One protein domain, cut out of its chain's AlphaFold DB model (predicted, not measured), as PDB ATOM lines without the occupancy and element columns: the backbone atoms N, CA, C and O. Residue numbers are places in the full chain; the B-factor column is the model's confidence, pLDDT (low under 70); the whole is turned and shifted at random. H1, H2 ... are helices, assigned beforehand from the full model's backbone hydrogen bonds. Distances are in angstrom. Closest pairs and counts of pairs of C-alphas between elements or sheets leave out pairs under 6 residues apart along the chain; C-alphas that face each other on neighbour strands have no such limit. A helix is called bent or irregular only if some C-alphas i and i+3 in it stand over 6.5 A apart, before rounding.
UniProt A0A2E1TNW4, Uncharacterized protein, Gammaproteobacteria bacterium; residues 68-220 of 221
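This is residues 68 to 220 of the 221 residues of an uncharacterized protein of Gammaproteobacteria bacterium (UniProt A0A2E1TNW4). A loose bundle of helices lies beside the first part of one very long helix, H6, whose residues 202 to 220 stick out as a free arm. H1 lies along H6, H2 meets H6 at residues 175 to 179 alone, the hairpin of H3 and H4 makes the far side, and short H5 lies at the end where H6 begins. The 153 printed residues hold six named helices, H1 to H6 in order, and no named strand: all helix. The whole is loose, with a radius of gyration of the C-alphas of 21.6 A; its spans are 79 by 32 by 25 A, the arm giving much of the length.

H6, residues 175 to 220, touches H1, residues 68 to 86, at a shallow tilt of 12 degrees, opposite ways; their closest C-alphas, Tyr 82 and Ser 186, are 5.4 A apart. H2, residues 89 to 100, touches H6 with C-alphas 95 and 175 closest, 6.1 A. H2 forms a helical hairpin with H3, residues 104 to 127, closest at C-alphas 90 and 114, 5.1 A. H3 forms another with H4, residues 131 to 151, at 5 degrees; C-alphas 113 and 148 are closest, 6.4 A. H5, residues 156 to 168, touches H3 at a steep tilt of 60 degrees, closest at C-alphas 106 and 158, 5.7 A. H4 and H6 are apart. Every O i to N i+4 pair is within hydrogen-bond range in H1, H4 and H5; the counts are 7 of 8 in H2, 18 of 20 in H3 and 40 of 42 in H6.

H1 begins at C-alpha 68 (30.154, -16.392, -27.581); H6 spans 68.0 A, ending at C-alpha 220 (61.899, -3.184, -30.218). H3, 35.2 A, has a kink of 28 degrees near residue 121 and is irregular, with C-alphas 123 and 126 7.4 A apart.

The C-alphas of Glu 104 and Arg 220, farthest apart, are 80.0 A apart. The printed part has no cut, no link is long, and no printed residue is under 70 in pLDDT.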
ATOM      1  N   ASP A  68      31.230 -17.385 -27.701       81.75
ATOM      2  CA  ASP A  68      30.154 -16.392 -27.581       81.75
ATOM      3  C   ASP A  68      28.762 -16.997 -27.825       81.75
ATOM      4  O   ASP A  68      27.780 -16.555 -27.233       81.75
ATOM      5  N   ASN A  69      28.651 -18.012 -28.687       86.38
ATOM      6  CA  ASN A  69      27.378 -18.693 -28.926       86.38
ATOM      7  C   ASN A  69      26.974 -19.548 -27.723       86.38
ATOM      8  O   ASN A  69      25.837 -19.451 -27.276       86.38
ATOM      9  N   THR A  70      27.918 -20.296 -27.150       87.88
ATOM     10  CA  THR A  70      27.698 -21.070 -25.919       87.88
ATOM     11  C   THR A  70      27.275 -20.158 -24.768       87.88
ATOM     12  O   THR A  70      26.293 -20.443 -24.091       87.88
ATOM     13  N   ALA A  71      27.935 -19.006 -24.611       88.62
ATOM     14  CA  ALA A  71      27.574 -17.990 -23.624       88.62
ATOM     15  C   ALA A  71      26.131 -17.494 -23.790       88.62
ATOM     16  O   ALA A  71      25.383 -17.363 -22.821       88.62
ATOM     17  N   LYS A  72      25.721 -17.217 -25.035       91.56
ATOM     18  CA  LYS A  72      24.363 -16.753 -25.341       91.56
ATOM     19  C   LYS A  72      23.311 -17.828 -25.083       91.56
ATOM     20  O   LYS A  72      22.237 -17.497 -24.587       91.56
ATOM     21  N   GLU A  73      23.608 -19.078 -25.422       93.19
ATOM     22  CA  GLU A  73      22.724 -20.222 -25.186       93.19
ATOM     23  C   GLU A  73      22.546 -20.491 -23.689       93.19
ATOM     24  O   GLU A  73      21.412 -20.571 -23.221       93.19
ATOM     25  N   GLU A  74      23.636 -20.541 -22.919       93.62
ATOM     26  CA  GLU A  74      23.585 -20.729 -21.463       93.62
ATOM     27  C   GLU A  74      22.826 -19.594 -20.769       93.62
ATOM     28  O   GLU A  74      21.980 -19.846 -19.906       93.62
ATOM     29  N   LEU A  75      23.070 -18.342 -21.176       94.75
ATOM     30  CA  LEU A  75      22.333 -17.199 -20.644       94.75
ATOM     31  C   LEU A  75      20.842 -17.286 -20.979       94.75
ATOM     32  O   LEU A  75      20.015 -17.010 -20.115       94.75
ATOM     33  N   LEU A  76      20.490 -17.678 -22.207       96.31
ATOM     34  CA  LEU A  76      19.093 -17.846 -22.600       96.31
ATOM     35  C   LEU A  76      18.413 -18.912 -21.742       96.31
ATOM     36  O   LEU A  76      17.324 -18.661 -21.239       96.31
ATOM     37  N   VAL A  77      19.044 -20.069 -21.548       96.62
ATOM     38  CA  VAL A  77      18.491 -21.150 -20.718       96.62
ATOM     39  C   VAL A  77      18.229 -20.660 -19.295       96.62
ATOM     40  O   VAL A  77      17.103 -20.780 -18.820       96.62
ATOM     41  N   ALA A  78      19.209 -20.020 -18.652       95.94
ATOM     42  CA  ALA A  78      19.049 -19.512 -17.288       95.94
ATOM     43  C   ALA A  78      17.943 -18.446 -17.168       95.94
ATOM     44  O   ALA A  78      17.218 -18.395 -16.173       95.94
ATOM     45  N   LEU A  79      17.799 -17.593 -18.184       96.12
ATOM     46  CA  LEU A  79      16.729 -16.599 -18.259       96.12
ATOM     47  C   LEU A  79      15.347 -17.251 -18.425       96.12
ATOM     48  O   LEU A  79      14.395 -16.847 -17.762       96.12
ATOM     49  N   LEU A  80      15.235 -18.286 -19.261       96.19
ATOM     50  CA  LEU A  80      13.989 -19.033 -19.448       96.19
ATOM     51  C   LEU A  80      13.565 -19.788 -18.182       96.19
ATOM     52  O   LEU A  80      12.383 -19.782 -17.850       96.19
ATOM     53  N   GLU A  81      14.511 -20.381 -17.453       95.88
ATOM     54  CA  GLU A  81      14.252 -21.023 -16.157       95.88
ATOM     55  C   GLU A  81      13.760 -20.017 -15.105       95.88
ATOM     56  O   GLU A  81      12.839 -20.302 -14.338       95.88
ATOM     57  N   TYR A  82      14.339 -18.814 -15.084       94.00
ATOM     58  CA  TYR A  82      13.860 -17.724 -14.234       94.00
ATOM     59  C   TYR A  82      12.447 -17.275 -14.601       94.00
ATOM     60  O   TYR A  82      11.619 -17.030 -13.718       94.00
ATOM     61  N   ASP A  83      12.138 -17.221 -15.892       93.75
ATOM     62  CA  ASP A  83      10.787 -16.929 -16.346       93.75
ATOM     63  C   ASP A  83       9.780 -18.007 -15.957       93.75
ATOM     64  O   ASP A  83       8.662 -17.660 -15.586       93.75
ATOM     65  N   ASP A  84      10.158 -19.284 -15.946       94.75
ATOM     66  CA  ASP A  84       9.279 -20.365 -15.482       94.75
ATOM     67  C   ASP A  84       8.877 -20.186 -14.000       94.75
ATOM     68  O   ASP A  84       7.819 -20.652 -13.563       94.75
ATOM     69  N   VAL A  85       9.675 -19.444 -13.222       94.94
ATOM     70  CA  VAL A  85       9.269 -18.948 -11.901       94.94
ATOM     71  C   VAL A  85       8.371 -17.722 -12.028       94.94
ATOM     72  O   VAL A  85       7.321 -17.694 -11.390       94.94
ATOM     73  N   ARG A  86       8.729 -16.717 -12.838       94.06
ATOM     74  CA  ARG A  86       7.942 -15.473 -12.982       94.06
ATOM     75  C   ARG A  86       6.508 -15.697 -13.433       94.06
ATOM     76  O   ARG A  86       5.597 -15.037 -12.937       94.06
ATOM     77  N   ILE A  87       6.288 -16.634 -14.346       93.69
ATOM     78  CA  ILE A  87       4.949 -16.912 -14.866       93.69
ATOM     79  C   ILE A  87       3.999 -17.474 -13.802       93.69
ATOM     80  O   ILE A  87       2.792 -17.336 -13.956       93.69
ATOM     81  N   GLN A  88       4.515 -17.990 -12.676       96.62
ATOM     82  CA  GLN A  88       3.702 -18.424 -11.527       96.62
ATOM     83  C   GLN A  88       2.922 -17.267 -10.884       96.62
ATOM     84  O   GLN A  88       2.069 -17.508 -10.033       96.62
ATOM     85  N   ILE A  89       3.175 -16.009 -11.275       95.75
ATOM     86  CA  ILE A  89       2.376 -14.861 -10.836       95.75
ATOM     87  C   ILE A  89       0.875 -15.051 -11.076       95.75
ATOM     88  O   ILE A  89       0.082 -14.560 -10.278       95.75
ATOM     89  N   THR A  90       0.478 -15.774 -12.127       96.81
ATOM     90  CA  THR A  90      -0.936 -16.046 -12.425       96.81
ATOM     91  C   THR A  90      -1.608 -16.822 -11.295       96.81
ATOM     92  O   THR A  90      -2.714 -16.474 -10.889       96.81
ATOM     93  N   ASP A  91      -0.907 -17.807 -10.735       97.69
ATOM     94  CA  ASP A  91      -1.390 -18.632  -9.624       97.69
ATOM     95  C   ASP A  91      -1.274 -17.874  -8.295       97.69
ATOM     96  O   ASP A  91      -2.176 -17.898  -7.457       97.69
ATOM     97  N   VAL A  92      -0.182 -17.124  -8.118       97.44
ATOM     98  CA  VAL A  92       0.047 -16.301  -6.921       97.44
ATOM     99  C   VAL A  92      -1.023 -15.223  -6.774       97.44
ATOM    100  O   VAL A  92      -1.383 -14.888  -5.650       97.44
ATOM    101  N   ILE A  93      -1.571 -14.694  -7.872       98.00
ATOM    102  CA  ILE A  93      -2.698 -13.757  -7.812       98.00
ATOM    103  C   ILE A  93      -3.916 -14.401  -7.134       98.00
ATOM    104  O   ILE A  93      -4.520 -13.765  -6.268       98.00
ATOM    105  N   ASP A  94      -4.251 -15.653  -7.456       97.94
ATOM    106  CA  ASP A  94      -5.358 -16.355  -6.796       97.94
ATOM    107  C   ASP A  94      -5.065 -16.582  -5.308       97.94
ATOM    108  O   ASP A  94      -5.937 -16.371  -4.459       97.94
ATOM    109  N   GLU A  95      -3.833 -16.982  -4.971       98.12
ATOM    110  CA  GLU A  95      -3.408 -17.126  -3.575       98.12
ATOM    111  C   GLU A  95      -3.551 -15.803  -2.818       98.12
ATOM    112  O   GLU A  95      -4.105 -15.779  -1.722       98.12
ATOM    113  N   VAL A  96      -3.112 -14.694  -3.416       97.38
ATOM    114  CA  VAL A  96      -3.168 -13.358  -2.822       97.38
ATOM    115  C   VAL A  96      -4.612 -12.899  -2.614       97.38
ATOM    116  O   VAL A  96      -4.939 -12.403  -1.536       97.38
ATOM    117  N   ILE A  97      -5.504 -13.093  -3.589       97.56
ATOM    118  CA  ILE A  97      -6.926 -12.737  -3.438       97.56
ATOM    119  C   ILE A  97      -7.525 -13.453  -2.218       97.56
ATOM    120  O   ILE A  97      -8.191 -12.826  -1.389       97.56
ATOM    121  N   ASN A  98      -7.243 -14.751  -2.083       97.19
ATOM    122  CA  ASN A  98      -7.781 -15.588  -1.014       97.19
ATOM    123  C   ASN A  98      -7.135 -15.305   0.355       97.19
ATOM    124  O   ASN A  98      -7.840 -15.171   1.356       97.19
ATOM    125  N   GLU A  99      -5.805 -15.202   0.412       97.69
ATOM    126  CA  GLU A  99      -5.029 -14.984   1.640       97.69
ATOM    127  C   GLU A  99      -5.325 -13.612   2.257       97.69
ATOM    128  O   GLU A  99      -5.498 -13.494   3.473       97.69
ATOM    129  N   TYR A 100      -5.427 -12.577   1.421       95.69
ATOM    130  CA  TYR A 100      -5.607 -11.200   1.878       95.69
ATOM    131  C   TYR A 100      -7.069 -10.788   2.020       95.69
ATOM    132  O   TYR A 100      -7.317  -9.747   2.625       95.69
ATOM    133  N   LYS A 101      -8.013 -11.598   1.512       95.12
ATOM    134  CA  LYS A 101      -9.452 -11.290   1.477       95.12
ATOM    135  C   LYS A 101      -9.696  -9.889   0.916       95.12
ATOM    136  O   LYS A 101     -10.282  -9.039   1.577       95.12
ATOM    137  N   VAL A 102      -9.138  -9.646  -0.264       93.88
ATOM    138  CA  VAL A 102      -9.145  -8.321  -0.889       93.88
ATOM    139  C   VAL A 102     -10.564  -7.878  -1.250       93.88
ATOM    140  O   VAL A 102     -11.399  -8.700  -1.628       93.88
ATOM    141  N   GLU A 103     -10.809  -6.573  -1.164       93.56
ATOM    142  CA  GLU A 103     -12.059  -5.949  -1.602       93.56
ATOM    143  C   GLU A 103     -12.279  -6.121  -3.113       93.56
ATOM    144  O   GLU A 103     -11.327  -6.305  -3.878       93.56
ATOM    145  N   GLU A 104     -13.536  -6.030  -3.555       94.50
ATOM    146  CA  GLU A 104     -13.924  -6.352  -4.936       94.50
ATOM    147  C   GLU A 104     -13.193  -5.481  -5.976       94.50
ATOM    148  O   GLU A 104     -12.763  -5.989  -7.010       94.50
ATOM    149  N   ASP A 105     -12.943  -4.202  -5.681       92.62
ATOM    150  CA  ASP A 105     -12.188  -3.313  -6.573       92.62
ATOM    151  C   ASP A 105     -10.739  -3.792  -6.776       92.62
ATOM    152  O   ASP A 105     -10.244  -3.877  -7.902       92.62
ATOM    153  N   VAL A 106     -10.058  -4.175  -5.693       95.94
ATOM    154  CA  VAL A 106      -8.677  -4.687  -5.736       95.94
ATOM    155  C   VAL A 106      -8.630  -6.058  -6.408       95.94
ATOM    156  O   VAL A 106      -7.720  -6.341  -7.193       95.94
ATOM    157  N   LYS A 107      -9.626  -6.902  -6.136       97.06
ATOM    158  CA  LYS A 107      -9.801  -8.203  -6.782       97.06
ATOM    159  C   LYS A 107      -9.950  -8.065  -8.294       97.06
ATOM    160  O   LYS A 107      -9.302  -8.803  -9.031       97.06
ATOM    161  N   ASN A 108     -10.752  -7.108  -8.759       96.31
ATOM    162  CA  ASN A 108     -10.953  -6.850 -10.184       96.31
ATOM    163  C   ASN A 108      -9.657  -6.410 -10.874       96.31
ATOM    164  O   ASN A 108      -9.347  -6.911 -11.956       96.31
ATOM    165  N   ILE A 109      -8.859  -5.549 -10.228       96.12
ATOM    166  CA  ILE A 109      -7.516  -5.187 -10.716       96.12
ATOM    167  C   ILE A 109      -6.650  -6.447 -10.850       96.12
ATOM    168  O   ILE A 109      -6.104  -6.716 -11.920       96.12
ATOM    169  N   LEU A 110      -6.556  -7.249  -9.788       97.38
ATOM    170  CA  LEU A 110      -5.744  -8.467  -9.756       97.38
ATOM    171  C   LEU A 110      -6.145  -9.471 -10.850       97.38
ATOM    172  O   LEU A 110      -5.283  -9.948 -11.585       97.38
ATOM    173  N   LEU A 111      -7.439  -9.758 -11.005       98.19
ATOM    174  CA  LEU A 111      -7.943 -10.695 -12.017       98.19
ATOM    175  C   LEU A 111      -7.735 -10.183 -13.450       98.19
ATOM    176  O   LEU A 111      -7.410 -10.966 -14.342       98.19
ATOM    177  N   SER A 112      -7.863  -8.872 -13.673       97.88
ATOM    178  CA  SER A 112      -7.552  -8.250 -14.966       97.88
ATOM    179  C   SER A 112      -6.075  -8.442 -15.342       97.88
ATOM    180  O   SER A 112      -5.748  -8.863 -16.458       97.88
ATOM    181  N   PHE A 113      -5.162  -8.221 -14.390       97.38
ATOM    182  CA  PHE A 113      -3.735  -8.441 -14.624       97.38
ATOM    183  C   PHE A 113      -3.364  -9.917 -14.730       97.38
ATOM    184  O   PHE A 113      -2.510 -10.247 -15.548       97.38
ATOM    185  N   LYS A 114      -4.038 -10.818 -14.006       98.12
ATOM    186  CA  LYS A 114      -3.887 -12.267 -14.200       98.12
ATOM    187  C   LYS A 114      -4.145 -12.655 -15.658       98.12
ATOM    188  O   LYS A 114      -3.269 -13.241 -16.284       98.12
ATOM    189  N   SER A 115      -5.282 -12.237 -16.215       98.12
ATOM    190  CA  SER A 115      -5.616 -12.464 -17.630       98.12
ATOM    191  C   SER A 115      -4.586 -11.831 -18.574       98.12
ATOM    192  O   SER A 115      -4.169 -12.433 -19.563       98.12
ATOM    193  N   THR A 116      -4.099 -10.631 -18.245       97.31
ATOM    194  CA  THR A 116      -3.035  -9.968 -19.016       97.31
ATOM    195  C   THR A 116      -1.749 -10.799 -19.042       97.31
ATOM    196  O   THR A 116      -1.179 -11.002 -20.116       97.31
ATOM    197  N   PHE A 117      -1.304 -11.316 -17.894       97.12
ATOM    198  CA  PHE A 117      -0.140 -12.196 -17.813       97.12
ATOM    199  C   PHE A 117      -0.353 -13.487 -18.605       97.12
ATOM    200  O   PHE A 117       0.501 -13.834 -19.418       97.12
ATOM    201  N   GLU A 118      -1.493 -14.157 -18.436       97.88
ATOM    202  CA  GLU A 118      -1.833 -15.386 -19.167       97.88
ATOM    203  C   GLU A 118      -1.757 -15.185 -20.687       97.88
ATOM    204  O   GLU A 118      -1.135 -15.988 -21.386       97.88
ATOM    205  N   ASN A 119      -2.319 -14.084 -21.198       97.50
ATOM    206  CA  ASN A 119      -2.274 -13.753 -22.623       97.50
ATOM    207  C   ASN A 119      -0.842 -13.467 -23.098       97.50
ATOM    208  O   ASN A 119      -0.410 -14.022 -24.106       97.50
ATOM    209  N   ILE A 120      -0.065 -12.670 -22.350       94.38
ATOM    210  CA  ILE A 120       1.344 -12.410 -22.684       94.38
ATOM    211  C   ILE A 120       2.131 -13.724 -22.751       94.38
ATOM    212  O   ILE A 120       2.864 -13.947 -23.715       94.38
ATOM    213  N   ILE A 121       1.980 -14.605 -21.765       94.62
ATOM    214  CA  ILE A 121       2.704 -15.879 -21.711       94.62
ATOM    215  C   ILE A 121       2.311 -16.751 -22.905       94.62
ATOM    216  O   ILE A 121       3.179 -17.188 -23.665       94.62
ATOM    217  N   LYS A 122       1.007 -16.959 -23.108       96.19
ATOM    218  CA  LYS A 122       0.463 -17.793 -24.183       96.19
ATOM    219  C   LYS A 122       0.938 -17.331 -25.558       96.19
ATOM    220  O   LYS A 122       1.438 -18.146 -26.336       96.19
ATOM    221  N   ASP A 123       0.835 -16.037 -25.835       94.94
ATOM    222  CA  ASP A 123       1.070 -15.493 -27.171       94.94
ATOM    223  C   ASP A 123       2.561 -15.348 -27.502       94.94
ATOM    224  O   ASP A 123       2.924 -15.304 -28.675       94.94
ATOM    225  N   ASN A 124       3.441 -15.289 -26.494       93.75
ATOM    226  CA  ASN A 124       4.834 -14.888 -26.706       93.75
ATOM    227  C   ASN A 124       5.875 -15.913 -26.247       93.75
ATOM    228  O   ASN A 124       6.896 -16.071 -26.916       93.75
ATOM    229  N   ARG A 125       5.654 -16.635 -25.141       92.94
ATOM    230  CA  ARG A 125       6.701 -17.463 -24.508       92.94
ATOM    231  C   ARG A 125       7.241 -18.559 -25.430       92.94
ATOM    232  O   ARG A 125       8.438 -18.841 -25.420       92.94
ATOM    233  N   HIS A 126       6.373 -19.157 -26.244       94.31
ATOM    234  CA  HIS A 126       6.729 -20.222 -27.188       94.31
ATOM    235  C   HIS A 126       7.551 -19.724 -28.396       94.31
ATOM    236  O   HIS A 126       8.230 -20.522 -29.055       94.31
ATOM    237  N   LEU A 127       7.516 -18.413 -28.669       95.06
ATOM    238  CA  LEU A 127       8.243 -17.755 -29.757       95.06
ATOM    239  C   LEU A 127       9.684 -17.391 -29.382       95.06
ATOM    240  O   LEU A 127      10.469 -17.082 -30.270       95.06
ATOM    241  N   VAL A 128      10.058 -17.456 -28.100       96.25
ATOM    242  CA  VAL A 128      11.408 -17.106 -27.642       96.25
ATOM    243  C   VAL A 128      12.413 -18.181 -28.065       96.25
ATOM    244  O   VAL A 128      12.391 -19.289 -27.525       96.25
ATOM    245  N   LYS A 129      13.287 -17.875 -29.040       95.31
ATOM    246  CA  LYS A 129      14.332 -18.793 -29.542       95.31
ATOM    247  C   LYS A 129      15.754 -18.306 -29.287       95.31
ATOM    248  O   LYS A 129      16.684 -19.103 -29.346       95.31
ATOM    249  N   ASN A 130      15.938 -17.017 -29.034       94.88
ATOM    250  CA  ASN A 130      17.237 -16.403 -28.776       94.88
ATOM    251  C   ASN A 130      17.108 -15.235 -27.774       94.88
ATOM    252  O   ASN A 130      16.003 -14.851 -27.387       94.88
ATOM    253  N   LEU A 131      18.237 -14.645 -27.368       93.06
ATOM    254  CA  LEU A 131      18.268 -13.528 -26.412       93.06
ATOM    255  C   LEU A 131      17.524 -12.271 -26.899       93.06
ATOM    256  O   LEU A 131      16.970 -11.539 -26.084       93.06
ATOM    257  N   ARG A 132      17.474 -12.013 -28.212       91.44
ATOM    258  CA  ARG A 132      16.719 -10.878 -28.765       91.44
ATOM    259  C   ARG A 132      15.215 -11.100 -28.616       91.44
ATOM    260  O   ARG A 132      14.505 -10.180 -28.218       91.44
ATOM    261  N   ASP A 133      14.743 -12.311 -28.897       93.62
ATOM    262  CA  ASP A 133      13.334 -12.663 -28.698       93.62
ATOM    263  C   ASP A 133      12.970 -12.588 -27.211       93.62
ATOM    264  O   ASP A 133      11.928 -12.038 -26.853       93.62
ATOM    265  N   TYR A 134      13.858 -13.093 -26.345       94.25
ATOM    266  CA  TYR A 134      13.686 -13.032 -24.894       94.25
ATOM    267  C   TYR A 134      13.538 -11.592 -24.421       94.25
ATOM    268  O   TYR A 134      12.627 -11.286 -23.672       94.25
ATOM    269  N   LYS A 135      14.393 -10.688 -24.895       92.12
ATOM    270  CA  LYS A 135      14.364  -9.272 -24.532       92.12
ATOM    271  C   LYS A 135      13.017  -8.610 -24.834       92.12
ATOM    272  O   LYS A 135      12.464  -7.920 -23.983       92.12
ATOM    273  N   ALA A 136      12.460  -8.864 -26.018       89.56
ATOM    274  CA  ALA A 136      11.141  -8.350 -26.380       89.56
ATOM    275  C   ALA A 136      10.023  -8.964 -25.514       89.56
ATOM    276  O   ALA A 136       9.073  -8.272 -25.140       89.56
ATOM    277  N   TYR A 137      10.131 -10.256 -25.191       92.75
ATOM    278  CA  TYR A 137       9.206 -10.944 -24.291       92.75
ATOM    279  C   TYR A 137       9.278 -10.404 -22.854       92.75
ATOM    280  O   TYR A 137       8.247 -10.041 -22.286       92.75
ATOM    281  N   ASP A 138      10.482 -10.291 -22.297       92.50
ATOM    282  CA  ASP A 138      10.741  -9.778 -20.954       92.50
ATOM    283  C   ASP A 138      10.213  -8.355 -20.794       92.50
ATOM    284  O   ASP A 138       9.540  -8.065 -19.808       92.50
ATOM    285  N   PHE A 139      10.414  -7.495 -21.797       90.75
ATOM    286  CA  PHE A 139       9.856  -6.147 -21.794       90.75
ATOM    287  C   PHE A 139       8.328  -6.162 -21.648       90.75
ATOM    288  O   PHE A 139       7.776  -5.446 -20.811       90.75
ATOM    289  N   ARG A 140       7.625  -7.011 -22.414       91.81
ATOM    290  CA  ARG A 140       6.158  -7.146 -22.322       91.81
ATOM    291  C   ARG A 140       5.743  -7.614 -20.932       91.81
ATOM    292  O   ARG A 140       4.883  -6.989 -20.312       91.81
ATOM    293  N   LEU A 141       6.385  -8.662 -20.421       90.31
ATOM    294  CA  LEU A 141       6.077  -9.210 -19.104       90.31
ATOM    295  C   LEU A 141       6.362  -8.189 -17.985       90.31
ATOM    296  O   LEU A 141       5.525  -7.970 -17.112       90.31
ATOM    297  N   GLY A 142       7.506  -7.508 -18.044       90.75
ATOM    298  CA  GLY A 142       7.900  -6.431 -17.136       90.75
ATOM    299  C   GLY A 142       6.949  -5.235 -17.180       90.75
ATOM    300  O   GLY A 142       6.571  -4.716 -16.129       90.75
ATOM    301  N   SER A 143       6.487  -4.842 -18.370       91.38
ATOM    302  CA  SER A 143       5.512  -3.757 -18.527       91.38
ATOM    303  C   SER A 143       4.174  -4.073 -17.851       91.38
ATOM    304  O   SER A 143       3.597  -3.195 -17.212       91.38
ATOM    305  N   ALA A 144       3.723  -5.332 -17.893       93.81
ATOM    306  CA  ALA A 144       2.510  -5.762 -17.205       93.81
ATOM    307  C   ALA A 144       2.660  -5.703 -15.676       93.81
ATOM    308  O   ALA A 144       1.746  -5.242 -14.995       93.81
ATOM    309  N   TYR A 145       3.826  -6.071 -15.126       92.06
ATOM    310  CA  TYR A 145       4.101  -5.869 -13.696       92.06
ATOM    311  C   TYR A 145       4.055  -4.394 -13.301       92.06
ATOM    312  O   TYR A 145       3.438  -4.055 -12.291       92.06
ATOM    313  N   LEU A 146       4.695  -3.519 -14.083       91.19
ATOM    314  CA  LEU A 146       4.700  -2.081 -13.810       91.19
ATOM    315  C   LEU A 146       3.287  -1.502 -13.873       91.19
ATOM    316  O   LEU A 146       2.884  -0.793 -12.957       91.19
ATOM    317  N   ALA A 147       2.515  -1.864 -14.897       94.06
ATOM    318  CA  ALA A 147       1.127  -1.450 -15.030       94.06
ATOM    319  C   ALA A 147       0.267  -1.938 -13.852       94.06
ATOM    320  O   ALA A 147      -0.509  -1.156 -13.309       94.06
ATOM    321  N   MET A 148       0.457  -3.181 -13.391       94.25
ATOM    322  CA  MET A 148      -0.242  -3.711 -12.214       94.25
ATOM    323  C   MET A 148       0.094  -2.918 -10.950       94.25
ATOM    324  O   MET A 148      -0.796  -2.537 -10.191       94.25
ATOM    325  N   MET A 149       1.378  -2.630 -10.729       91.31
ATOM    326  CA  MET A 149       1.816  -1.811  -9.599       91.31
ATOM    327  C   MET A 149       1.228  -0.399  -9.671       91.31
ATOM    328  O   MET A 149       0.757   0.112  -8.658       91.31
ATOM    329  N   SER A 150       1.210   0.214 -10.857       92.00
ATOM    330  CA  SER A 150       0.605   1.527 -11.093       92.00
ATOM    331  C   SER A 150      -0.899   1.537 -10.833       92.00
ATOM    332  O   SER A 150      -1.374   2.459 -10.175       92.00
ATOM    333  N   ALA A 151      -1.634   0.506 -11.257       93.19
ATOM    334  CA  ALA A 151      -3.073   0.396 -11.013       93.19
ATOM    335  C   ALA A 151      -3.398   0.361  -9.511       93.19
ATOM    336  O   ALA A 151      -4.372   0.961  -9.056       93.19
ATOM    337  N   PHE A 152      -2.535  -0.242  -8.686       91.12
ATOM    338  CA  PHE A 152      -2.728  -0.188  -7.238       91.12
ATOM    339  C   PHE A 152      -2.581   1.215  -6.637       91.12
ATOM    340  O   PHE A 152      -2.997   1.431  -5.498       91.12
ATOM    341  N   HIS A 153      -2.039   2.189  -7.365       90.81
ATOM    342  CA  HIS A 153      -1.923   3.563  -6.887       90.81
ATOM    343  C   HIS A 153      -3.167   4.432  -7.133       90.81
ATOM    344  O   HIS A 153      -3.191   5.565  -6.650       90.81
ATOM    345  N   GLU A 154      -4.199   3.914  -7.805       89.31
ATOM    346  CA  GLU A 154      -5.376   4.690  -8.221       89.31
ATOM    347  C   GLU A 154      -6.324   5.052  -7.069       89.31
ATOM    348  O   GLU A 154      -6.831   6.172  -7.014       89.31
ATOM    349  N   THR A 155      -6.539   4.146  -6.110       89.88
ATOM    350  CA  THR A 155      -7.467   4.363  -4.984       89.88
ATOM    351  C   THR A 155      -6.747   4.320  -3.635       89.88
ATOM    352  O   THR A 155      -5.583   3.933  -3.526       89.88
ATOM    353  N   GLU A 156      -7.394   4.776  -2.559       90.44
ATOM    354  CA  GLU A 156      -6.831   4.618  -1.209       90.44
ATOM    355  C   GLU A 156      -6.731   3.145  -0.802       90.44
ATOM    356  O   GLU A 156      -5.706   2.728  -0.260       90.44
ATOM    357  N   GLU A 157      -7.758   2.357  -1.109       89.62
ATOM    358  CA  GLU A 157      -7.826   0.951  -0.719       89.62
ATOM    359  C   GLU A 157      -6.772   0.111  -1.446       89.62
ATOM    360  O   GLU A 157      -5.980  -0.596  -0.819       89.62
ATOM    361  N   SER A 158      -6.643   0.293  -2.761       91.94
ATOM    362  CA  SER A 158      -5.606  -0.374  -3.550       91.94
ATOM    363  C   SER A 158      -4.188   0.017  -3.106       91.94
ATOM    364  O   SER A 158      -3.289  -0.828  -3.080       91.94
ATOM    365  N   ARG A 159      -3.978   1.266  -2.657       94.38
ATOM    366  CA  ARG A 159      -2.685   1.722  -2.111       94.38
ATOM    367  C   ARG A 159      -2.358   1.076  -0.771       94.38
ATOM    368  O   ARG A 159      -1.196   0.719  -0.539       94.38
ATOM    369  N   LYS A 160      -3.348   0.935   0.118       94.56
ATOM    370  CA  LYS A 160      -3.193   0.224   1.399       94.56
ATOM    371  C   LYS A 160      -2.834  -1.235   1.151       94.56
ATOM    372  O   LYS A 160      -1.852  -1.721   1.714       94.56
ATOM    373  N   PHE A 161      -3.561  -1.889   0.249       94.44
ATOM    374  CA  PHE A 161      -3.284  -3.257  -0.162       94.44
ATOM    375  C   PHE A 161      -1.863  -3.424  -0.721       94.44
ATOM    376  O   PHE A 161      -1.099  -4.254  -0.227       94.44
ATOM    377  N   TYR A 162      -1.451  -2.585  -1.674       94.00
ATOM    378  CA  TYR A 162      -0.097  -2.637  -2.232       94.00
ATOM    379  C   TYR A 162       0.990  -2.403  -1.178       94.00
ATOM    380  O   TYR A 162       2.002  -3.103  -1.160       94.00
ATOM    381  N   SER A 163       0.772  -1.466  -0.252       93.81
ATOM    382  CA  SER A 163       1.710  -1.225   0.853       93.81
ATOM    383  C   SER A 163       1.896  -2.475   1.716       93.81
ATOM    384  O   SER A 163       3.025  -2.796   2.094       93.81
ATOM    385  N   ARG A 164       0.808  -3.214   1.966       94.62
ATOM    386  CA  ARG A 164       0.841  -4.493   2.678       94.62
ATOM    387  C   ARG A 164       1.594  -5.564   1.886       94.62
ATOM    388  O   ARG A 164       2.506  -6.168   2.440       94.62
ATOM    389  N   LEU A 165       1.326  -5.729   0.587       94.12
ATOM    390  CA  LEU A 165       2.092  -6.652  -0.268       94.12
ATOM    391  C   LEU A 165       3.600  -6.347  -0.260       94.12
ATOM    392  O   LEU A 165       4.433  -7.252  -0.196       94.12
ATOM    393  N   VAL A 166       3.979  -5.066  -0.304       92.81
ATOM    394  CA  VAL A 166       5.387  -4.630  -0.273       92.81
ATOM    395  C   VAL A 166       6.067  -4.952   1.059       92.81
ATOM    396  O   VAL A 166       7.280  -5.189   1.076       92.81
ATOM    397  N   GLN A 167       5.324  -4.941   2.163       94.06
ATOM    398  CA  GLN A 167       5.821  -5.379   3.463       94.06
ATOM    399  C   GLN A 167       5.971  -6.905   3.499       94.06
ATOM    400  O   GLN A 167       7.051  -7.407   3.822       94.06
ATOM    401  N   ASP A 168       4.925  -7.612   3.085       93.94
ATOM    402  CA  ASP A 168       4.792  -9.064   3.203       93.94
ATOM    403  C   ASP A 168       5.684  -9.841   2.230       93.94
ATOM    404  O   ASP A 168       6.095 -10.956   2.534       93.94
ATOM    405  N   LYS A 169       6.136  -9.233   1.121       91.94
ATOM    406  CA  LYS A 169       7.121  -9.858   0.210       91.94
ATOM    407  C   LYS A 169       8.441 -10.260   0.890       91.94
ATOM    408  O   LYS A 169       9.280 -10.909   0.265       91.94
ATOM    409  N   LYS A 170       8.695  -9.778   2.111       92.12
ATOM    410  CA  LYS A 170       9.866 -10.129   2.929       92.12
ATOM    411  C   LYS A 170       9.619 -11.330   3.848       92.12
ATOM    412  O   LYS A 170      10.586 -11.824   4.417       92.12
ATOM    413  N   ASP A 171       8.369 -11.754   4.019       93.75
ATOM    414  CA  ASP A 171       7.972 -12.875   4.866       93.75
ATOM    415  C   ASP A 171       7.586 -14.086   4.012       93.75
ATOM    416  O   ASP A 171       6.497 -14.148   3.438       93.75
ATOM    417  N   ASP A 172       8.464 -15.089   3.991       95.00
ATOM    418  CA  ASP A 172       8.297 -16.347   3.260       95.00
ATOM    419  C   ASP A 172       7.098 -17.199   3.733       95.00
ATOM    420  O   ASP A 172       6.863 -18.279   3.191       95.00
ATOM    421  N   LYS A 173       6.338 -16.772   4.747       96.12
ATOM    422  CA  LYS A 173       5.078 -17.423   5.143       96.12
ATOM    423  C   LYS A 173       3.876 -16.965   4.321       96.12
ATOM    424  O   LYS A 173       2.890 -17.697   4.259       96.12
ATOM    425  N   THR A 174       3.963 -15.809   3.674       96.81
ATOM    426  CA  THR A 174       2.906 -15.273   2.801       96.81
ATOM    427  C   THR A 174       3.064 -15.800   1.376       96.81
ATOM    428  O   THR A 174       4.170 -16.157   0.958       96.81
ATOM    429  N   SER A 175       1.976 -15.859   0.610       96.81
ATOM    430  CA  SER A 175       2.000 -16.220  -0.821       96.81
ATOM    431  C   SER A 175       2.980 -15.358  -1.619       96.81
ATOM    432  O   SER A 175       3.884 -15.881  -2.279       96.81
ATOM    433  N   ILE A 176       2.886 -14.032  -1.476       95.38
ATOM    434  CA  ILE A 176       3.775 -13.088  -2.162       95.38
ATOM    435  C   ILE A 176       5.237 -13.209  -1.702       95.38
ATOM    436  O   ILE A 176       6.156 -13.078  -2.515       95.38
ATOM    437  N   GLY A 177       5.481 -13.497  -0.421       93.94
ATOM    438  CA  GLY A 177       6.826 -13.707   0.109       93.94
ATOM    439  C   GLY A 177       7.467 -15.000  -0.389       93.94
ATOM    440  O   GLY A 177       8.595 -14.960  -0.880       93.94
ATOM    441  N   ARG A 178       6.736 -16.129  -0.378       98.00
ATOM    442  CA  ARG A 178       7.200 -17.398  -0.980       98.00
ATOM    443  C   ARG A 178       7.572 -17.215  -2.444       98.00
ATOM    444  O   ARG A 178       8.627 -17.680  -2.876       98.00
ATOM    445  N   TYR A 179       6.717 -16.532  -3.196       95.75
ATOM    446  CA  TYR A 179       6.956 -16.227  -4.599       95.75
ATOM    447  C   TYR A 179       8.225 -15.378  -4.791       95.75
ATOM    448  O   TYR A 179       9.119 -15.755  -5.547       95.75
ATOM    449  N   ASN A 180       8.373 -14.292  -4.027       94.75
ATOM    450  CA  ASN A 180       9.564 -13.440  -4.065       94.75
ATOM    451  C   ASN A 180      10.853 -14.192  -3.688       94.75
ATOM    452  O   ASN A 180      11.907 -13.940  -4.272       94.75
ATOM    453  N   LYS A 181      10.790 -15.134  -2.740       94.44
ATOM    454  CA  LYS A 181      11.926 -15.997  -2.397       94.44
ATOM    455  C   LYS A 181      12.352 -16.859  -3.585       94.44
ATOM    456  O   LYS A 181      13.537 -16.891  -3.907       94.44
ATOM    457  N   LYS A 182      11.399 -17.527  -4.246       94.50
ATOM    458  CA  LYS A 182      11.673 -18.348  -5.437       94.50
ATOM    459  C   LYS A 182      12.311 -17.515  -6.550       94.50
ATOM    460  O   LYS A 182      13.313 -17.942  -7.115       94.50
ATOM    461  N   LEU A 183      11.786 -16.312  -6.807       92.44
ATOM    462  CA  LEU A 183      12.358 -15.388  -7.791       92.44
ATOM    463  C   LEU A 183      13.815 -15.049  -7.475       92.44
ATOM    464  O   LEU A 183      14.670 -15.148  -8.348       92.44
ATOM    465  N   LYS A 184      14.121 -14.687  -6.225       91.19
ATOM    466  CA  LYS A 184      15.495 -14.365  -5.814       91.19
ATOM    467  C   LYS A 184      16.447 -15.540  -6.007       91.19
ATOM    468  O   LYS A 184      17.509 -15.348  -6.584       91.19
ATOM    469  N   LEU A 185      16.051 -16.734  -5.568       90.88
ATOM    470  CA  LEU A 185      16.864 -17.944  -5.724       90.88
ATOM    471  C   LEU A 185      17.116 -18.262  -7.201       90.88
ATOM    472  O   LEU A 185      18.230 -18.588  -7.587       90.88
ATOM    473  N   SER A 186      16.102 -18.113  -8.051       87.56
ATOM    474  CA  SER A 186      16.274 -18.355  -9.481       87.56
ATOM    475  C   SER A 186      17.123 -17.275 -10.168       87.56
ATOM    476  O   SER A 186      17.884 -17.586 -11.081       87.56
ATOM    477  N   GLN A 187      17.063 -16.023  -9.704       90.75
ATOM    478  CA  GLN A 187      17.929 -14.940 -10.183       90.75
ATOM    479  C   GLN A 187      19.410 -15.186  -9.845       90.75
ATOM    480  O   GLN A 187      20.291 -14.753 -10.590       90.75
ATOM    481  N   GLU A 188      19.712 -15.889  -8.748       89.94
ATOM    482  CA  GLU A 188      21.089 -16.270  -8.412       89.94
ATOM    483  C   GLU A 188      21.718 -17.140  -9.507       89.94
ATOM    484  O   GLU A 188      22.895 -16.946  -9.810       89.94
ATOM    485  N   ASN A 189      20.943 -18.007 -10.172       90.38
ATOM    486  CA  ASN A 189      21.435 -18.813 -11.295       90.38
ATOM    487  C   ASN A 189      21.871 -17.935 -12.480       90.38
ATOM    488  O   ASN A 189      22.980 -18.082 -12.990       90.38
ATOM    489  N   ILE A 190      21.053 -16.943 -12.856       91.06
ATOM    490  CA  ILE A 190      21.413 -15.978 -13.908       91.06
ATOM    491  C   ILE A 190      22.715 -15.249 -13.547       91.06
ATOM    492  O   ILE A 190      23.594 -15.083 -14.391       91.06
ATOM    493  N   ASN A 191      22.858 -14.836 -12.285       89.38
ATOM    494  CA  ASN A 191      24.056 -14.139 -11.820       89.38
ATOM    495  C   ASN A 191      25.306 -15.031 -11.882       89.38
ATOM    496  O   ASN A 191      26.391 -14.533 -12.177       89.38
ATOM    497  N   LEU A 192      25.176 -16.331 -11.600       90.56
ATOM    498  CA  LEU A 192      26.273 -17.292 -11.724       90.56
ATOM    499  C   LEU A 192      26.686 -17.478 -13.185       90.56
ATOM    500  O   LEU A 192      27.866 -17.338 -13.495       90.56
ATOM    501  N   VAL A 193      25.726 -17.695 -14.087       91.38
ATOM    502  CA  VAL A 193      25.996 -17.814 -15.530       91.38
ATOM    503  C   VAL A 193      26.667 -16.549 -16.063       91.38
ATOM    504  O   VAL A 193      27.674 -16.623 -16.763       91.38
ATOM    505  N   LYS A 194      26.188 -15.365 -15.664       89.88
ATOM    506  CA  LYS A 194      26.818 -14.093 -16.036       89.88
ATOM    507  C   LYS A 194      28.268 -13.985 -15.578       89.88
ATOM    508  O   LYS A 194      29.106 -13.555 -16.365       89.88
ATOM    509  N   LYS A 195      28.578 -14.403 -14.350       88.50
ATOM    510  CA  LYS A 195      29.957 -14.403 -13.843       88.50
ATOM    511  C   LYS A 195      30.871 -15.320 -14.652       88.50
ATOM    512  O   LYS A 195      32.009 -14.945 -14.914       88.50
ATOM    513  N   GLU A 196      30.387 -16.485 -15.075       88.19
ATOM    514  CA  GLU A 196      31.171 -17.385 -15.929       88.19
ATOM    515  C   GLU A 196      31.409 -16.779 -17.324       88.19
ATOM    516  O   GLU A 196      32.536 -16.798 -17.822       88.19
ATOM    517  N   ILE A 197      30.396 -16.136 -17.918       88.44
ATOM    518  CA  ILE A 197      30.535 -15.405 -19.190       88.44
ATOM    519  C   ILE A 197      31.551 -14.255 -19.066       88.44
ATOM    520  O   ILE A 197      32.391 -14.054 -19.950       88.44
ATOM    521  N   GLU A 198      31.504 -13.498 -17.969       88.50
ATOM    522  CA  GLU A 198      32.450 -12.413 -17.687       88.50
ATOM    523  C   GLU A 198      33.873 -12.937 -17.511       88.50
ATOM    524  O   GLU A 198      34.804 -12.379 -18.090       88.50
ATOM    525  N   LYS A 199      34.050 -14.038 -16.775       87.25
ATOM    526  CA  LYS A 199      35.349 -14.694 -16.598       87.25
ATOM    527  C   LYS A 199      35.928 -15.149 -17.936       87.25
ATOM    528  O   LYS A 199      37.118 -14.965 -18.195       87.25
ATOM    529  N   HIS A 200      35.096 -15.703 -18.815       86.38
ATOM    530  CA  HIS A 200      35.534 -16.060 -20.157       86.38
ATOM    531  C   HIS A 200      35.954 -14.833 -20.978       86.38
ATOM    532  O   HIS A 200      37.008 -14.840 -21.622       86.38
ATOM    533  N   SER A 201      35.154 -13.767 -20.923       87.44
ATOM    534  CA  SER A 201      35.450 -12.502 -21.602       87.44
ATOM    535  C   SER A 201      36.771 -11.900 -21.113       87.44
ATOM    536  O   SER A 201      37.591 -11.480 -21.927       87.44
ATOM    537  N   GLU A 202      37.019 -11.946 -19.803       89.06
ATOM    538  CA  GLU A 202      38.264 -11.512 -19.167       89.06
ATOM    539  C   GLU A 202      39.469 -12.315 -19.673       89.06
ATOM    540  O   GLU A 202      40.484 -11.743 -20.060       89.06
ATOM    541  N   ILE A 203      39.352 -13.639 -19.767       88.38
ATOM    542  CA  ILE A 203      40.423 -14.497 -20.295       88.38
ATOM    543  C   ILE A 203      40.709 -14.208 -21.770       88.38
ATOM    544  O   ILE A 203      41.872 -14.167 -22.179       88.38
ATOM    545  N   SER A 204      39.663 -14.015 -22.576       86.88
ATOM    546  CA  SER A 204      39.797 -13.640 -23.987       86.88
ATOM    547  C   SER A 204      40.521 -12.300 -24.139       86.88
ATOM    548  O   SER A 204      41.414 -12.163 -24.979       86.88
ATOM    549  N   ASP A 205      40.195 -11.330 -23.285       89.25
ATOM    550  CA  ASP A 205      40.849 -10.025 -23.247       89.25
ATOM    551  C   ASP A 205      42.329 -10.132 -22.851       89.25
ATOM    552  O   ASP A 205      43.200  -9.654 -23.579       89.25
ATOM    553  N   VAL A 206      42.650 -10.879 -21.786       91.06
ATOM    554  CA  VAL A 206      44.040 -11.135 -21.368       91.06
ATOM    555  C   VAL A 206      44.865 -11.751 -22.497       91.06
ATOM    556  O   VAL A 206      45.994 -11.323 -22.737       91.06
ATOM    557  N   LYS A 207      44.314 -12.726 -23.232       90.44
ATOM    558  CA  LYS A 207      44.995 -13.334 -24.388       90.44
ATOM    559  C   LYS A 207      45.277 -12.313 -25.493       90.44
ATOM    560  O   LYS A 207      46.365 -12.319 -26.064       90.44
ATOM    561  N   LYS A 208      44.322 -11.423 -25.786       91.06
ATOM    562  CA  LYS A 208      44.499 -10.353 -26.782       91.06
ATOM    563  C   LYS A 208      45.571  -9.357 -26.350       91.06
ATOM    564  O   LYS A 208      46.395  -8.970 -27.174       91.06
ATOM    565  N   VAL A 209      45.573  -8.948 -25.082       93.06
ATOM    566  CA  VAL A 209      46.575  -8.024 -24.532       93.06
ATOM    567  C   VAL A 209      47.965  -8.655 -24.540       93.06
ATOM    568  O   VAL A 209      48.909  -8.020 -24.997       93.06
ATOM    569  N   LEU A 210      48.091  -9.924 -24.142       93.94
ATOM    570  CA  LEU A 210      49.350 -10.667 -24.227       93.94
ATOM    571  C   LEU A 210      49.917 -10.695 -25.647       93.94
ATOM    572  O   LEU A 210      51.094 -10.401 -25.830       93.94
ATOM    573  N   ALA A 211      49.083 -10.979 -26.650       93.50
ATOM    574  CA  ALA A 211      49.514 -10.975 -28.046       93.50
ATOM    575  C   ALA A 211      50.008  -9.589 -28.506       93.50
ATOM    576  O   ALA A 211      50.954  -9.495 -29.288       93.50
ATOM    577  N   LYS A 212      49.395  -8.504 -28.010       94.69
ATOM    578  CA  LYS A 212      49.862  -7.135 -28.280       94.69
ATOM    579  C   LYS A 212      51.208  -6.853 -27.612       94.69
ATOM    580  O   LYS A 212      52.082  -6.312 -28.277       94.69
ATOM    581  N   ILE A 213      51.389  -7.250 -26.350       94.44
ATOM    582  CA  ILE A 213      52.664  -7.093 -25.630       94.44
ATOM    583  C   ILE A 213      53.784  -7.862 -26.338       94.44
ATOM    584  O   ILE A 213      54.856  -7.314 -26.560       94.44
ATOM    585  N   GLU A 214      53.541  -9.115 -26.733       94.06
ATOM    586  CA  GLU A 214      54.537  -9.924 -27.445       94.06
ATOM    587  C   GLU A 214      54.938  -9.283 -28.779       94.06
ATOM    588  O   GLU A 214      56.121  -9.235 -29.105       94.06
ATOM    589  N   LYS A 215      53.973  -8.725 -29.519       94.62
ATOM    590  CA  LYS A 215      54.249  -7.979 -30.750       94.62
ATOM    591  C   LYS A 215      55.066  -6.709 -30.493       94.62
ATOM    592  O   LYS A 215      55.955  -6.405 -31.281       94.62
ATOM    593  N   GLU A 216      54.757  -5.981 -29.425       93.94
ATOM    594  CA  GLU A 216      55.460  -4.750 -29.062       93.94
ATOM    595  C   GLU A 216      56.918  -5.032 -28.684       93.94
ATOM    596  O   GLU A 216      57.817  -4.382 -29.209       93.94
ATOM    597  N   ILE A 217      57.169  -6.052 -27.856       93.19
ATOM    598  CA  ILE A 217      58.527  -6.487 -27.490       93.19
ATOM    599  C   ILE A 217      59.325  -6.850 -28.747       93.19
ATOM    600  O   ILE A 217      60.386  -6.278 -28.978       93.19
ATOM    601  N   LEU A 218      58.769  -7.709 -29.611       93.00
ATOM    602  CA  LEU A 218      59.408  -8.122 -30.868       93.00
ATOM    603  C   LEU A 218      59.697  -6.959 -31.827       93.00
ATOM    604  O   LEU A 218      60.526  -7.101 -32.716       93.00
ATOM    605  N   SER A 219      58.984  -5.837 -31.709       93.56
ATOM    606  CA  SER A 219      59.203  -4.663 -32.563       93.56
ATOM    607  C   SER A 219      60.370  -3.780 -32.107       93.56
ATOM    608  O   SER A 219      60.814  -2.920 -32.869       93.56
ATOM    609  N   ARG A 220      60.839  -3.973 -30.868       89.19
ATOM    610  CA  ARG A 220      61.899  -3.184 -30.218       89.19
ATOM    611  C   ARG A 220      63.227  -3.929 -30.109       89.19
ATOM    612  O   ARG A 220      64.237  -3.293 -29.807       89.19
TER     613      ARG A 220